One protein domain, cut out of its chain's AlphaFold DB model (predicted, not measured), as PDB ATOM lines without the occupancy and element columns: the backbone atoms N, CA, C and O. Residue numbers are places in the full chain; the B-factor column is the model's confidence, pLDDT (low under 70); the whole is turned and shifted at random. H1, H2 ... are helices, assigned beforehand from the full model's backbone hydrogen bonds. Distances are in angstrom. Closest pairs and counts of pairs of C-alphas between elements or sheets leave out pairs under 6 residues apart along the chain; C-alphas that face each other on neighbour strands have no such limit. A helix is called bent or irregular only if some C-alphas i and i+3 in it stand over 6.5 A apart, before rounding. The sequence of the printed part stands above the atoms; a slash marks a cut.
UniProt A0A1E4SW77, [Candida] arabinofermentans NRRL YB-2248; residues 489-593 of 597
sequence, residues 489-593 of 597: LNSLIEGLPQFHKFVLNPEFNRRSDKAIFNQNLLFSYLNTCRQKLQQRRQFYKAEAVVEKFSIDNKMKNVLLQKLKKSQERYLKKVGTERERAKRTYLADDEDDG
ATOM      1  N   LEU A 489     148.415 156.249 164.276       89.38
ATOM      2  CA  LEU A 489     149.444 156.333 165.312       89.38
ATOM      3  C   LEU A 489     149.756 154.960 165.937       89.38
ATOM      4  O   LEU A 489     150.915 154.698 166.239       89.38
ATOM      5  N   ASN A 490     148.750 154.103 166.120       89.62
ATOM      6  CA  ASN A 490     148.920 152.815 166.797       89.62
ATOM      7  C   ASN A 490     149.794 151.877 165.954       89.62
ATOM      8  O   ASN A 490     150.845 151.457 166.423       89.62
ATOM      9  N   SER A 491     149.452 151.702 164.672       89.88
ATOM     10  CA  SER A 491     150.252 150.950 163.691       89.88
ATOM     11  C   SER A 491     151.688 151.475 163.570       89.88
ATOM     12  O   SER A 491     152.645 150.709 163.423       89.88
ATOM     13  N   LEU A 492     151.875 152.799 163.661       90.50
ATOM     14  CA  LEU A 492     153.211 153.386 163.650       90.50
ATOM     15  C   LEU A 492     154.013 153.014 164.905       90.50
ATOM     16  O   LEU A 492     155.178 152.642 164.769       90.50
ATOM     17  N   ILE A 493     153.413 153.097 166.096       90.81
ATOM     18  CA  ILE A 493     154.064 152.728 167.363       90.81
ATOM     19  C   ILE A 493     154.372 151.226 167.400       90.81
ATOM     20  O   ILE A 493     155.472 150.855 167.799       90.81
ATOM     21  N   GLU A 494     153.453 150.374 166.945       89.31
ATOM     22  CA  GLU A 494     153.632 148.915 166.880       89.31
ATOM     23  C   GLU A 494     154.768 148.506 165.936       89.31
ATOM     24  O   GLU A 494     155.544 147.607 166.254       89.31
ATOM     25  N   GLY A 495     154.926 149.200 164.803       85.69
ATOM     26  CA  GLY A 495     156.020 148.952 163.858       85.69
ATOM     27  C   GLY A 495     157.378 149.528 164.276       85.69
ATOM     28  O   GLY A 495     158.411 149.147 163.718       85.69
ATOM     29  N   LEU A 496     157.408 150.447 165.244       89.12
ATOM     30  CA  LEU A 496     158.618 151.174 165.630       89.12
ATOM     31  C   LEU A 496     159.738 150.273 166.196       89.12
ATOM     32  O   LEU A 496     160.882 150.476 165.793       89.12
ATOM     33  N   PRO A 497     159.476 149.261 167.054       89.00
ATOM     34  CA  PRO A 497     160.513 148.352 167.541       89.00
ATOM     35  C   PRO A 497     161.225 147.586 166.427       89.00
ATOM     36  O   PRO A 497     162.448 147.460 166.458       89.00
ATOM     37  N   GLN A 498     160.478 147.089 165.439       83.50
ATOM     38  CA  GLN A 498     161.045 146.357 164.306       83.50
ATOM     39  C   GLN A 498     161.909 147.283 163.447       83.50
ATOM     40  O   GLN A 498     163.049 146.947 163.130       83.50
ATOM     41  N   PHE A 499     161.414 148.488 163.152       84.19
ATOM     42  CA  PHE A 499     162.173 149.469 162.380       84.19
ATOM     43  C   PHE A 499     163.428 149.953 163.124       84.19
ATOM     44  O   PHE A 499     164.490 150.095 162.527       84.19
ATOM     45  N   HIS A 500     163.341 150.143 164.440       87.19
ATOM     46  CA  HIS A 500     164.487 150.487 165.277       87.19
ATOM     47  C   HIS A 500     165.559 149.386 165.256       87.19
ATOM     48  O   HIS A 500     166.732 149.681 165.040       87.19
ATOM     49  N   LYS A 501     165.163 148.112 165.397       84.50
ATOM     50  CA  LYS A 501     166.080 146.967 165.262       84.50
ATOM     51  C   LYS A 501     166.738 146.921 163.879       84.50
ATOM     52  O   LYS A 501     167.940 146.702 163.795       84.50
ATOM     53  N   PHE A 502     165.975 147.174 162.816       82.50
ATOM     54  CA  PHE A 502     166.491 147.242 161.446       82.50
ATOM     55  C   PHE A 502     167.556 148.338 161.278       82.50
ATOM     56  O   PHE A 502     168.618 148.096 160.712       82.50
ATOM     57  N   VAL A 503     167.313 149.533 161.826       83.81
ATOM     58  CA  VAL A 503     168.263 150.660 161.769       83.81
ATOM     59  C   VAL A 503     169.539 150.372 162.565       83.81
ATOM     60  O   VAL A 503     170.599 150.858 162.191       83.81
ATOM     61  N   LEU A 504     169.462 149.573 163.631       83.00
ATOM     62  CA  LEU A 504     170.630 149.174 164.424       83.00
ATOM     63  C   LEU A 504     171.397 147.980 163.843       83.00
ATOM     64  O   LEU A 504     172.528 147.733 164.255       83.00
ATOM     65  N   ASN A 505     170.815 147.232 162.903       80.62
ATOM     66  CA  ASN A 505     171.448 146.039 162.356       80.62
ATOM     67  C   ASN A 505     172.586 146.422 161.373       80.62
ATOM     68  O   ASN A 505     172.323 147.078 160.358       80.62
ATOM     69  N   PRO A 506     173.843 146.000 161.618       76.69
ATOM     70  CA  PRO A 506     174.978 146.297 160.741       76.69
ATOM     71  C   PRO A 506     174.828 145.755 159.310       76.69
ATOM     72  O   PRO A 506     175.365 146.345 158.372       76.69
ATOM     73  N   GLU A 507     174.084 144.665 159.112       74.94
ATOM     74  CA  GLU A 507     173.921 144.017 157.805       74.94
ATOM     75  C   GLU A 507     173.164 144.890 156.802       74.94
ATOM     76  O   GLU A 507     173.525 144.949 155.625       74.94
ATOM     77  N   PHE A 508     172.168 145.638 157.275       65.50
ATOM     78  CA  PHE A 508     171.370 146.542 156.444       65.50
ATOM     79  C   PHE A 508     172.014 147.927 156.283       65.50
ATOM     80  O   PHE A 508     171.657 148.694 155.384       65.50
ATOM     81  N   ASN A 509     173.016 148.231 157.110       72.56
ATOM     82  CA  ASN A 509     173.716 149.512 157.161       72.56
ATOM     83  C   ASN A 509     175.184 149.410 156.704       72.56
ATOM     84  O   ASN A 509     176.009 150.237 157.081       72.56
ATOM     85  N   ARG A 510     175.508 148.426 155.845       70.44
ATOM     86  CA  ARG A 510     176.871 148.189 155.317       70.44
ATOM     87  C   ARG A 510     177.487 149.394 154.594       70.44
ATOM     88  O   ARG A 510     178.704 149.537 154.588       70.44
ATOM     89  N   ARG A 511     176.667 150.235 153.951       66.94
ATOM     90  CA  ARG A 511     177.121 151.457 153.266       66.94
ATOM     91  C   ARG A 511     176.745 152.696 154.078       66.94
ATOM     92  O   ARG A 511     175.630 152.775 154.597       66.94
ATOM     93  N   SER A 512     177.648 153.674 154.150       64.06
ATOM     94  CA  SER A 512     177.463 154.900 154.941       64.06
ATOM     95  C   SER A 512     176.242 155.715 154.500       64.06
ATOM     96  O   SER A 512     175.489 156.206 155.340       64.06
ATOM     97  N   ASP A 513     175.983 155.795 153.196       63.38
ATOM     98  CA  ASP A 513     174.805 156.453 152.624       63.38
ATOM     99  C   ASP A 513     173.492 155.795 153.088       63.38
ATOM    100  O   ASP A 513     172.527 156.487 153.429       63.38
ATOM    101  N   LYS A 514     173.460 154.457 153.151       69.12
ATOM    102  CA  LYS A 514     172.318 153.682 153.652       69.12
ATOM    103  C   LYS A 514     172.128 153.872 155.157       69.12
ATOM    104  O   LYS A 514     170.999 154.122 155.573       69.12
ATOM    105  N   ALA A 515     173.207 153.834 155.938       72.06
ATOM    106  CA  ALA A 515     173.171 154.036 157.387       72.06
ATOM    107  C   ALA A 515     172.613 155.418 157.764       72.06
ATOM    108  O   ALA A 515     171.622 155.527 158.490       72.06
ATOM    109  N   ILE A 516     173.179 156.479 157.177       72.50
ATOM    110  CA  ILE A 516     172.726 157.864 157.377       72.50
ATOM    111  C   ILE A 516     171.264 158.013 156.948       72.50
ATOM    112  O   ILE A 516     170.464 158.686 157.604       72.50
ATOM    113  N   PHE A 517     170.881 157.391 155.835       72.94
ATOM    114  CA  PHE A 517     169.503 157.431 155.370       72.94
ATOM    115  C   PHE A 517     168.538 156.766 156.364       72.94
ATOM    116  O   PHE A 517     167.509 157.358 156.696       72.94
ATOM    117  N   ASN A 518     168.862 155.568 156.849       79.25
ATOM    118  CA  ASN A 518     168.026 154.809 157.778       79.25
ATOM    119  C   ASN A 518     167.876 155.539 159.123       79.25
ATOM    120  O   ASN A 518     166.760 155.660 159.632       79.25
ATOM    121  N   GLN A 519     168.954 156.145 159.628       82.00
ATOM    122  CA  GLN A 519     168.922 157.034 160.793       82.00
ATOM    123  C   GLN A 519     168.001 158.247 160.575       82.00
ATOM    124  O   GLN A 519     167.185 158.579 161.435       82.00
ATOM    125  N   ASN A 520     168.070 158.896 159.411       80.56
ATOM    126  CA  ASN A 520     167.193 160.025 159.078       80.56
ATOM    127  C   ASN A 520     165.721 159.615 158.934       80.56
ATOM    128  O   ASN A 520     164.806 160.368 159.296       80.56
ATOM    129  N   LEU A 521     165.471 158.422 158.393       82.44
ATOM    130  CA  LEU A 521     164.128 157.870 158.291       82.44
ATOM    131  C   LEU A 521     163.567 157.575 159.687       82.44
ATOM    132  O   LEU A 521     162.426 157.947 159.952       82.44
ATOM    133  N   LEU A 522     164.377 157.031 160.602       87.75
ATOM    134  CA  LEU A 522     164.006 156.836 162.006       87.75
ATOM    135  C   LEU A 522     163.729 158.159 162.715       87.75
ATOM    136  O   LEU A 522     162.692 158.295 163.360       87.75
ATOM    137  N   PHE A 523     164.581 159.167 162.529       87.00
ATOM    138  CA  PHE A 523     164.338 160.511 163.054       87.00
ATOM    139  C   PHE A 523     162.970 161.050 162.607       87.00
ATOM    140  O   PHE A 523     162.196 161.580 163.409       87.00
ATOM    141  N   SER A 524     162.653 160.893 161.318       86.31
ATOM    142  CA  SER A 524     161.368 161.305 160.745       86.31
ATOM    143  C   SER A 524     160.209 160.505 161.337       86.31
ATOM    144  O   SER A 524     159.177 161.084 161.678       86.31
ATOM    145  N   TYR A 525     160.398 159.198 161.517       89.25
ATOM    146  CA  TYR A 525     159.433 158.287 162.122       89.25
ATOM    147  C   TYR A 525     159.092 158.708 163.557       89.25
ATOM    148  O   TYR A 525     157.920 158.927 163.884       89.25
ATOM    149  N   LEU A 526     160.113 158.896 164.397       90.38
ATOM    150  CA  LEU A 526     159.964 159.335 165.783       90.38
ATOM    151  C   LEU A 526     159.320 160.713 165.862       90.38
ATOM    152  O   LEU A 526     158.399 160.918 166.650       90.38
ATOM    153  N   ASN A 527     159.744 161.656 165.016       89.56
ATOM    154  CA  ASN A 527     159.139 162.981 164.991       89.56
ATOM    155  C   ASN A 527     157.655 162.933 164.585       89.56
ATOM    156  O   ASN A 527     156.861 163.674 165.163       89.56
ATOM    157  N   THR A 528     157.263 162.066 163.646       88.81
ATOM    158  CA  THR A 528     155.850 161.871 163.278       88.81
ATOM    159  C   THR A 528     155.053 161.274 164.439       88.81
ATOM    160  O   THR A 528     153.992 161.803 164.773       88.81
ATOM    161  N   CYS A 529     155.560 160.227 165.102       90.75
ATOM    162  CA  CYS A 529     154.898 159.642 166.278       90.75
ATOM    163  C   CYS A 529     154.738 160.681 167.392       90.75
ATOM    164  O   CYS A 529     153.642 160.868 167.917       90.75
ATOM    165  N   ARG A 530     155.806 161.436 167.676       92.69
ATOM    166  CA  ARG A 530     155.817 162.550 168.632       92.69
ATOM    167  C   ARG A 530     154.753 163.595 168.295       92.69
ATOM    168  O   ARG A 530     154.002 164.000 169.175       92.69
ATOM    169  N   GLN A 531     154.668 164.034 167.038       87.38
ATOM    170  CA  GLN A 531     153.669 165.015 166.594       87.38
ATOM    171  C   GLN A 531     152.236 164.489 166.741       87.38
ATOM    172  O   GLN A 531     151.374 165.216 167.231       87.38
ATOM    173  N   LYS A 532     151.978 163.234 166.363       87.50
ATOM    174  CA  LYS A 532     150.648 162.618 166.479       87.50
ATOM    175  C   LYS A 532     150.236 162.392 167.943       87.50
ATOM    176  O   LYS A 532     149.099 162.682 168.305       87.50
ATOM    177  N   LEU A 533     151.153 161.957 168.811       89.25
ATOM    178  CA  LEU A 533     150.918 161.850 170.263       89.25
ATOM    179  C   LEU A 533     150.650 163.220 170.893       89.25
ATOM    180  O   LEU A 533     149.719 163.373 171.683       89.25
ATOM    181  N   GLN A 534     151.415 164.235 170.489       85.75
ATOM    182  CA  GLN A 534     151.216 165.620 170.909       85.75
ATOM    183  C   GLN A 534     149.828 166.142 170.509       85.75
ATOM    184  O   GLN A 534     149.160 166.773 171.323       85.75
ATOM    185  N   GLN A 535     149.371 165.877 169.280       82.94
ATOM    186  CA  GLN A 535     148.025 166.259 168.828       82.94
ATOM    187  C   GLN A 535     146.927 165.623 169.693       82.94
ATOM    188  O   GLN A 535     145.920 166.267 169.971       82.94
ATOM    189  N   ARG A 536     147.161 164.403 170.193       84.44
ATOM    190  CA  ARG A 536     146.290 163.704 171.154       84.44
ATOM    191  C   ARG A 536     146.521 164.109 172.617       84.44
ATOM    192  O   ARG A 536     145.966 163.477 173.509       84.44
ATOM    193  N   ARG A 537     147.337 165.138 172.878       84.88
ATOM    194  CA  ARG A 537     147.702 165.641 174.220       84.88
ATOM    195  C   ARG A 537     148.451 164.624 175.098       84.88
ATOM    196  O   ARG A 537     148.518 164.779 176.313       84.88
ATOM    197  N   GLN A 538     149.068 163.606 174.502       90.00
ATOM    198  CA  GLN A 538     149.795 162.542 175.205       90.00
ATOM    199  C   GLN A 538     151.302 162.839 175.272       90.00
ATOM    200  O   GLN A 538     152.118 162.108 174.709       90.00
ATOM    201  N   PHE A 539     151.682 163.929 175.946       90.19
ATOM    202  CA  PHE A 539     153.075 164.400 176.005       90.19
ATOM    203  C   PHE A 539     154.031 163.389 176.658       90.19
ATOM    204  O   PHE A 539     155.055 163.076 176.060       90.19
ATOM    205  N   TYR A 540     153.661 162.792 177.796       91.94
ATOM    206  CA  TYR A 540     154.483 161.778 178.477       91.94
ATOM    207  C   TYR A 540     154.735 160.531 177.619       91.94
ATOM    208  O   TYR A 540     155.841 160.003 177.573       91.94
ATOM    209  N   LYS A 541     153.722 160.078 176.868       91.31
ATOM    210  CA  LYS A 541     153.898 158.962 175.926       91.31
ATOM    211  C   LYS A 541     154.821 159.350 174.771       91.31
ATOM    212  O   LYS A 541     155.608 158.524 174.321       91.31
ATOM    213  N   ALA A 542     154.736 160.593 174.287       91.06
ATOM    214  CA  ALA A 542     155.628 161.096 173.244       91.06
ATOM    215  C   ALA A 542     157.085 161.149 173.714       91.06
ATOM    216  O   ALA A 542     157.975 160.785 172.951       91.06
ATOM    217  N   GLU A 543     157.311 161.572 174.956       93.00
ATOM    218  CA  GLU A 543     158.621 161.553 175.601       93.00
ATOM    219  C   GLU A 543     159.158 160.124 175.693       93.00
ATOM    220  O   GLU A 543     160.176 159.835 175.070       93.00
ATOM    221  N   ALA A 544     158.412 159.200 176.307       94.00
ATOM    222  CA  ALA A 544     158.822 157.800 176.449       94.00
ATOM    223  C   ALA A 544     159.173 157.126 175.107       94.00
ATOM    224  O   ALA A 544     160.145 156.378 175.016       94.00
ATOM    225  N   VAL A 545     158.416 157.410 174.037       93.12
ATOM    226  CA  VAL A 545     158.716 156.904 172.684       93.12
ATOM    227  C   VAL A 545     160.038 157.464 172.154       93.12
ATOM    228  O   VAL A 545     160.835 156.716 171.591       93.12
ATOM    229  N   VAL A 546     160.286 158.767 172.323       92.50
ATOM    230  CA  VAL A 546     161.548 159.393 171.901       92.50
ATOM    231  C   VAL A 546     162.718 158.829 172.698       92.50
ATOM    232  O   VAL A 546     163.744 158.506 172.107       92.50
ATOM    233  N   GLU A 547     162.576 158.677 174.013       93.38
ATOM    234  CA  GLU A 547     163.649 158.156 174.859       93.38
ATOM    235  C   GLU A 547     164.011 156.712 174.523       93.38
ATOM    236  O   GLU A 547     165.191 156.386 174.440       93.38
ATOM    237  N   LYS A 548     163.005 155.864 174.290       93.44
ATOM    238  CA  LYS A 548     163.190 154.425 174.080       93.44
ATOM    239  C   LYS A 548     163.806 154.067 172.726       93.44
ATOM    240  O   LYS A 548     164.485 153.051 172.627       93.44
ATOM    241  N   PHE A 549     163.525 154.849 171.684       92.88
ATOM    242  CA  PHE A 549     163.853 154.488 170.298       92.88
ATOM    243  C   PHE A 549     164.794 155.480 169.598       92.88
ATOM    244  O   PHE A 549     165.001 155.379 168.389       92.88
ATOM    245  N   SER A 550     165.348 156.459 170.317       90.31
ATOM    246  CA  SER A 550     166.447 157.273 169.782       90.31
ATOM    247  C   SER A 550     167.743 156.471 169.805       90.31
ATOM    248  O   SER A 550     168.082 155.878 170.823       90.31
ATOM    249  N   ILE A 551     168.496 156.503 168.705       87.19
ATOM    250  CA  ILE A 551     169.760 155.757 168.596       87.19
ATOM    251  C   ILE A 551     170.960 156.491 169.205       87.19
ATOM    252  O   ILE A 551     171.969 155.870 169.516       87.19
ATOM    253  N   ASP A 552     170.866 157.813 169.363       83.31
ATOM    254  CA  ASP A 552     171.927 158.641 169.923       83.31
ATOM    255  C   ASP A 552     171.358 159.818 170.739       83.31
ATOM    256  O   ASP A 552     170.189 160.212 170.611       83.31
ATOM    257  N   ASN A 553     172.211 160.404 171.585       85.81
ATOM    258  CA  ASN A 553     171.843 161.534 172.440       85.81
ATOM    259  C   ASN A 553     171.477 162.789 171.635       85.81
ATOM    260  O   ASN A 553     170.654 163.588 172.079       85.81
ATOM    261  N   LYS A 554     172.046 162.976 170.438       83.19
ATOM    262  CA  LYS A 554     171.770 164.142 169.588       83.19
ATOM    263  C   LYS A 554     170.323 164.109 169.088       83.19
ATOM    264  O   LYS A 554     169.597 165.089 169.246       83.19
ATOM    265  N   MET A 555     169.885 162.982 168.537       85.56
ATOM    266  CA  MET A 555     168.520 162.709 168.099       85.56
ATOM    267  C   MET A 555     167.535 162.874 169.254       85.56
ATOM    268  O   MET A 555     166.564 163.626 169.109       85.56
ATOM    269  N   LYS A 556     167.824 162.247 170.403       90.44
ATOM    270  CA  LYS A 556     167.012 162.359 171.622       90.44
ATOM    271  C   LYS A 556     166.818 163.825 172.015       90.44
ATOM    272  O   LYS A 556     165.686 164.305 172.079       90.44
ATOM    273  N   ASN A 557     167.913 164.564 172.187       87.06
ATOM    274  CA  ASN A 557     167.884 165.958 172.637       87.06
ATOM    275  C   ASN A 557     167.113 166.867 171.669       87.06
ATOM    276  O   ASN A 557     166.281 167.667 172.101       87.06
ATOM    277  N   VAL A 558     167.317 166.717 170.355       84.69
ATOM    278  CA  VAL A 558     166.595 167.506 169.339       84.69
ATOM    279  C   VAL A 558     165.085 167.244 169.393       84.69
ATOM    280  O   VAL A 558     164.285 168.183 169.298       84.69
ATOM    281  N   LEU A 559     164.667 165.983 169.521       87.06
ATOM    282  CA  LEU A 559     163.250 165.611 169.536       87.06
ATOM    283  C   LEU A 559     162.555 166.018 170.842       87.06
ATOM    284  O   LEU A 559     161.444 166.554 170.786       87.06
ATOM    285  N   LEU A 560     163.214 165.847 171.991       91.19
ATOM    286  CA  LEU A 560     162.696 166.279 173.293       91.19
ATOM    287  C   LEU A 560     162.589 167.803 173.386       91.19
ATOM    288  O   LEU A 560     161.562 168.323 173.820       91.19
ATOM    289  N   GLN A 561     163.571 168.553 172.877       89.38
ATOM    290  CA  GLN A 561     163.485 170.016 172.842       89.38
ATOM    291  C   GLN A 561     162.298 170.497 171.988       89.38
ATOM    292  O   GLN A 561     161.597 171.445 172.356       89.38
ATOM    293  N   LYS A 562     162.027 169.833 170.852       89.00
ATOM    294  CA  LYS A 562     160.836 170.109 170.027       89.00
ATOM    295  C   LYS A 562     159.534 169.788 170.768       89.00
ATOM    296  O   LYS A 562     158.555 170.522 170.603       89.00
ATOM    297  N   LEU A 563     159.508 168.713 171.560       89.75
ATOM    298  CA  LEU A 563     158.361 168.346 172.394       89.75
ATOM    299  C   LEU A 563     158.111 169.396 173.480       89.75
ATOM    300  O   LEU A 563     157.001 169.922 173.545       89.75
ATOM    301  N   LYS A 564     159.150 169.784 174.228       89.56
ATOM    302  CA  LYS A 564     159.087 170.804 175.284       89.56
ATOM    303  C   LYS A 564     158.538 172.133 174.764       89.56
ATOM    304  O   LYS A 564     157.524 172.612 175.259       89.56
ATOM    305  N   LYS A 565     159.102 172.658 173.666       88.75
ATOM    306  CA  LYS A 565     158.596 173.882 173.007       88.75
ATOM    307  C   LYS A 565     157.123 173.772 172.606       88.75
ATOM    308  O   LYS A 565     156.395 174.761 172.584       88.75
ATOM    309  N   SER A 566     156.679 172.576 172.229       85.88
ATOM    310  CA  SER A 566     155.289 172.343 171.843       85.88
ATOM    311  C   SER A 566     154.352 172.272 173.051       85.88
ATOM    312  O   SER A 566     153.238 172.788 172.979       85.88
ATOM    313  N   GLN A 567     154.805 171.675 174.153       89.25
ATOM    314  CA  GLN A 567     154.090 171.637 175.429       89.25
ATOM    315  C   GLN A 567     153.945 173.041 176.024       89.25
ATOM    316  O   GLN A 567     152.842 173.423 176.399       89.25
ATOM    317  N   GLU A 568     155.009 173.847 176.014       88.38
ATOM    318  CA  GLU A 568     154.983 175.253 176.448       88.38
ATOM    319  C   GLU A 568     153.944 176.069 175.663       88.38
ATOM    320  O   GLU A 568     153.131 176.784 176.247       88.38
ATOM    321  N   ARG A 569     153.910 175.917 174.331       85.38
ATOM    322  CA  ARG A 569     152.898 176.570 173.479       85.38
ATOM    323  C   ARG A 569     151.479 176.132 173.826       85.38
ATOM    324  O   ARG A 569     150.576 176.966 173.831       85.38
ATOM    325  N   TYR A 570     151.278 174.842 174.087       84.81
ATOM    326  CA  TYR A 570     149.978 174.308 174.482       84.81
ATOM    327  C   TYR A 570     149.532 174.865 175.839       84.81
ATOM    328  O   TYR A 570     148.430 175.398 175.935       84.81
ATOM    329  N   LEU A 571     150.399 174.826 176.854       85.50
ATOM    330  CA  LEU A 571     150.109 175.356 178.189       85.50
ATOM    331  C   LEU A 571     149.807 176.856 178.152       85.50
ATOM    332  O   LEU A 571     148.839 177.292 178.767       85.50
ATOM    333  N   LYS A 572     150.563 177.636 177.366       86.12
ATOM    334  CA  LYS A 572     150.285 179.063 177.159       86.12
ATOM    335  C   LYS A 572     148.902 179.284 176.543       86.12
ATOM    336  O   LYS A 572     148.166 180.145 177.011       86.12
ATOM    337  N   LYS A 573     148.533 178.496 175.527       83.00
ATOM    338  CA  LYS A 573     147.212 178.577 174.889       83.00
ATOM    339  C   LYS A 573     146.089 178.277 175.889       83.00
ATOM    340  O   LYS A 573     145.169 179.079 176.011       83.00
ATOM    341  N   VAL A 574     146.202 177.184 176.644       80.56
ATOM    342  CA  VAL A 574     145.220 176.809 177.676       80.56
ATOM    343  C   VAL A 574     145.134 177.872 178.774       80.56
ATOM    344  O   VAL A 574     144.036 178.219 179.196       80.56
ATOM    345  N   GLY A 575     146.267 178.439 179.198       78.06
ATOM    346  CA  GLY A 575     146.306 179.553 180.147       78.06
ATOM    347  C   GLY A 575     145.524 180.764 179.642       78.06
ATOM    348  O   GLY A 575     144.633 181.243 180.335       78.06
ATOM    349  N   THR A 576     145.763 181.186 178.396       80.06
ATOM    350  CA  THR A 576     145.027 182.308 177.786       80.06
ATOM    351  C   THR A 576     143.538 182.019 177.582       80.06
ATOM    352  O   THR A 576     142.720 182.923 177.714       80.06
ATOM    353  N   GLU A 577     143.161 180.776 177.267       78.69
ATOM    354  CA  GLU A 577     141.753 180.371 177.150       78.69
ATOM    355  C   GLU A 577     141.064 180.373 178.519       78.69
ATOM    356  O   GLU A 577     139.943 180.860 178.632       78.69
ATOM    357  N   ARG A 578     141.753 179.918 179.572       73.69
ATOM    358  CA  ARG A 578     141.245 179.940 180.948       73.69
ATOM    359  C   ARG A 578     141.109 181.362 181.489       73.69
ATOM    360  O   ARG A 578     140.126 181.653 182.158       73.69
ATOM    361  N   GLU A 579     142.062 182.245 181.204       76.69
ATOM    362  CA  GLU A 579     141.969 183.669 181.550       76.69
ATOM    363  C   GLU A 579     140.828 184.363 180.807       76.69
ATOM    364  O   GLU A 579     140.099 185.140 181.415       76.69
ATOM    365  N   ARG A 580     140.634 184.063 179.516       72.31
ATOM    366  CA  ARG A 580     139.478 184.562 178.757       72.31
ATOM    367  C   ARG A 580     138.169 184.072 179.352       72.31
ATOM    368  O   ARG A 580     137.322 184.906 179.617       72.31
ATOM    369  N   ALA A 581     138.043 182.773 179.626       69.19
ATOM    370  CA  ALA A 581     136.851 182.216 180.256       69.19
ATOM    371  C   ALA A 581     136.571 182.887 181.608       69.19
ATOM    372  O   ALA A 581     135.457 183.326 181.838       69.19
ATOM    373  N   LYS A 582     137.590 183.059 182.465       72.31
ATOM    374  CA  LYS A 582     137.450 183.793 183.736       72.31
ATOM    375  C   LYS A 582     136.980 185.236 183.548       72.31
ATOM    376  O   LYS A 582     136.166 185.693 184.329       72.31
ATOM    377  N   ARG A 583     137.491 185.953 182.542       71.00
ATOM    378  CA  ARG A 583     137.041 187.321 182.233       71.00
ATOM    379  C   ARG A 583     135.617 187.358 181.692       71.00
ATOM    380  O   ARG A 583     134.937 188.331 181.949       71.00
ATOM    381  N   THR A 584     135.188 186.335 180.956       66.62
ATOM    382  CA  THR A 584     133.793 186.207 180.515       66.62
ATOM    383  C   THR A 584     132.877 185.956 181.709       66.62
ATOM    384  O   THR A 584     131.930 186.697 181.869       66.62
ATOM    385  N   TYR A 585     133.232 185.036 182.615       60.41
ATOM    386  CA  TYR A 585     132.473 184.830 183.857       60.41
ATOM    387  C   TYR A 585     132.405 186.091 184.731       60.41
ATOM    388  O   TYR A 585     131.344 186.413 185.232       60.41
ATOM    389  N   LEU A 586     133.511 186.832 184.878       61.09
ATOM    390  CA  LEU A 586     133.515 188.094 185.633       61.09
ATOM    391  C   LEU A 586     132.725 189.213 184.938       61.09
ATOM    392  O   LEU A 586     132.169 190.056 185.620       61.09
ATOM    393  N   ALA A 587     132.695 189.241 183.603       57.53
ATOM    394  CA  ALA A 587     131.894 190.207 182.854       57.53
ATOM    395  C   ALA A 587     130.395 189.871 182.904       57.53
ATOM    396  O   ALA A 587     129.589 190.791 182.944       57.53
ATOM    397  N   ASP A 588     130.042 188.583 182.943       53.28
ATOM    398  CA  ASP A 588     128.663 188.126 183.140       53.28
ATOM    399  C   ASP A 588     128.205 188.387 184.598       53.28
ATOM    400  O   ASP A 588     127.102 188.881 184.806       53.28
ATOM    401  N   ASP A 589     129.075 188.186 185.602       52.25
ATOM    402  CA  ASP A 589     128.787 188.514 187.016       52.25
ATOM    403  C   ASP A 589     128.719 190.039 187.287       52.25
ATOM    404  O   ASP A 589     128.048 190.472 188.226       52.25
ATOM    405  N   GLU A 590     129.412 190.877 186.501       49.41
ATOM    406  CA  GLU A 590     129.340 192.346 186.613       49.41
ATOM    407  C   GLU A 590     128.109 192.949 185.900       49.41
ATOM    408  O   GLU A 590     127.647 194.012 186.322       49.41
ATOM    409  N   ASP A 591     127.535 192.280 184.889       46.09
ATOM    410  CA  ASP A 591     126.273 192.694 184.237       46.09
ATOM    411  C   ASP A 591     125.022 192.234 185.025       46.09
ATOM    412  O   ASP A 591     123.985 192.897 184.970       46.09
ATOM    413  N   ASP A 592     125.128 191.191 185.861       45.34
ATOM    414  CA  ASP A 592     124.080 190.790 186.823       45.34
ATOM    415  C   ASP A 592     124.054 191.671 188.101       45.34
ATOM    416  O   ASP A 592     123.178 191.540 188.963       45.34
ATOM    417  N   GLY A 593     124.980 192.631 188.224       44.28
ATOM    418  CA  GLY A 593     125.064 193.593 189.333       44.28
ATOM    419  C   GLY A 593     124.141 194.817 189.224       44.28
ATOM    420  O   GLY A 593     124.079 195.619 190.161       44.28
TER     421      GLY A 593
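Overview. This is residues 489 to 593 of the 597 residues of a protein of [Candida] arabinofermentans NRRL YB-2248 (UniProt A0A1E4SW77). One very long helix, H4, packs with its first part beside H2 and H3 in an up-and-down bundle, each helix running against the one before, while residues 571 to 593, of which 571 to 591 belong to H4, stick out as a bare arm. H1 folds against H2 at the side away from H4. The printed part has 105 residues with four named helices, H1 to H4, and no named strand; the class is all helix. It is extended, with a radius of gyration of the C-alphas of 20.3 A, and the arm draws the spans out to 77 by 25 by 17 A.

Arrangement. H4, residues 553 to 591, forms a hairpin with H3, residues 539 to 549, at a shallow tilt of 3 degrees; their closest C-alphas, Val 546 and Lys 556, are 6.2 A apart. With residues 555 to 566 alone H4 also touches H2, residues 512 to 535, the same way at 17 degrees, a shallow tilt, closest at the C-alphas of Asn 527 and Leu 559, 6.7 A. H2 and H3 form a hairpin, with the C-alphas of Arg 530 and Ala 542 closest at 4.8 A. H1, residues 489 to 504, forms a hairpin with H2, closest at the C-alphas of Val 503 and Asn 518, 5.8 A. H1 and H3 only just touch, with 3 pairs of C-alphas within 8 A, the closest being His 500 and Phe 549 at 6.5 A. H1 and H4 are apart. Every O i to N i+4 pair is within hydrogen-bond range in H2, H3 and H4, and 10 of 12 are in H1.

Along the chain. H4 is 56.5 A long, from C-alpha 553 at (171.843, 161.534, 172.440) to C-alpha 591 at (126.273, 192.694, 184.237). H2 measures 34.5 A, H1 22.4 A and H3 15.7 A. H1 begins at C-alpha 489, (149.444, 156.333, 165.312), and has a kink of 39 degrees near residue 497; it is irregular, but only just, with C-alphas 494 and 497 6.9 A apart.

Size, cuts and confidence. The C-alphas farthest apart, Arg 510 and Gly 593, are 76.8 A apart. The printed part has no cut and no long link. Mean pLDDT of the printed part is 81.2; it is under 70 at residues 508, 511 to 514, 581 and 584 to 593.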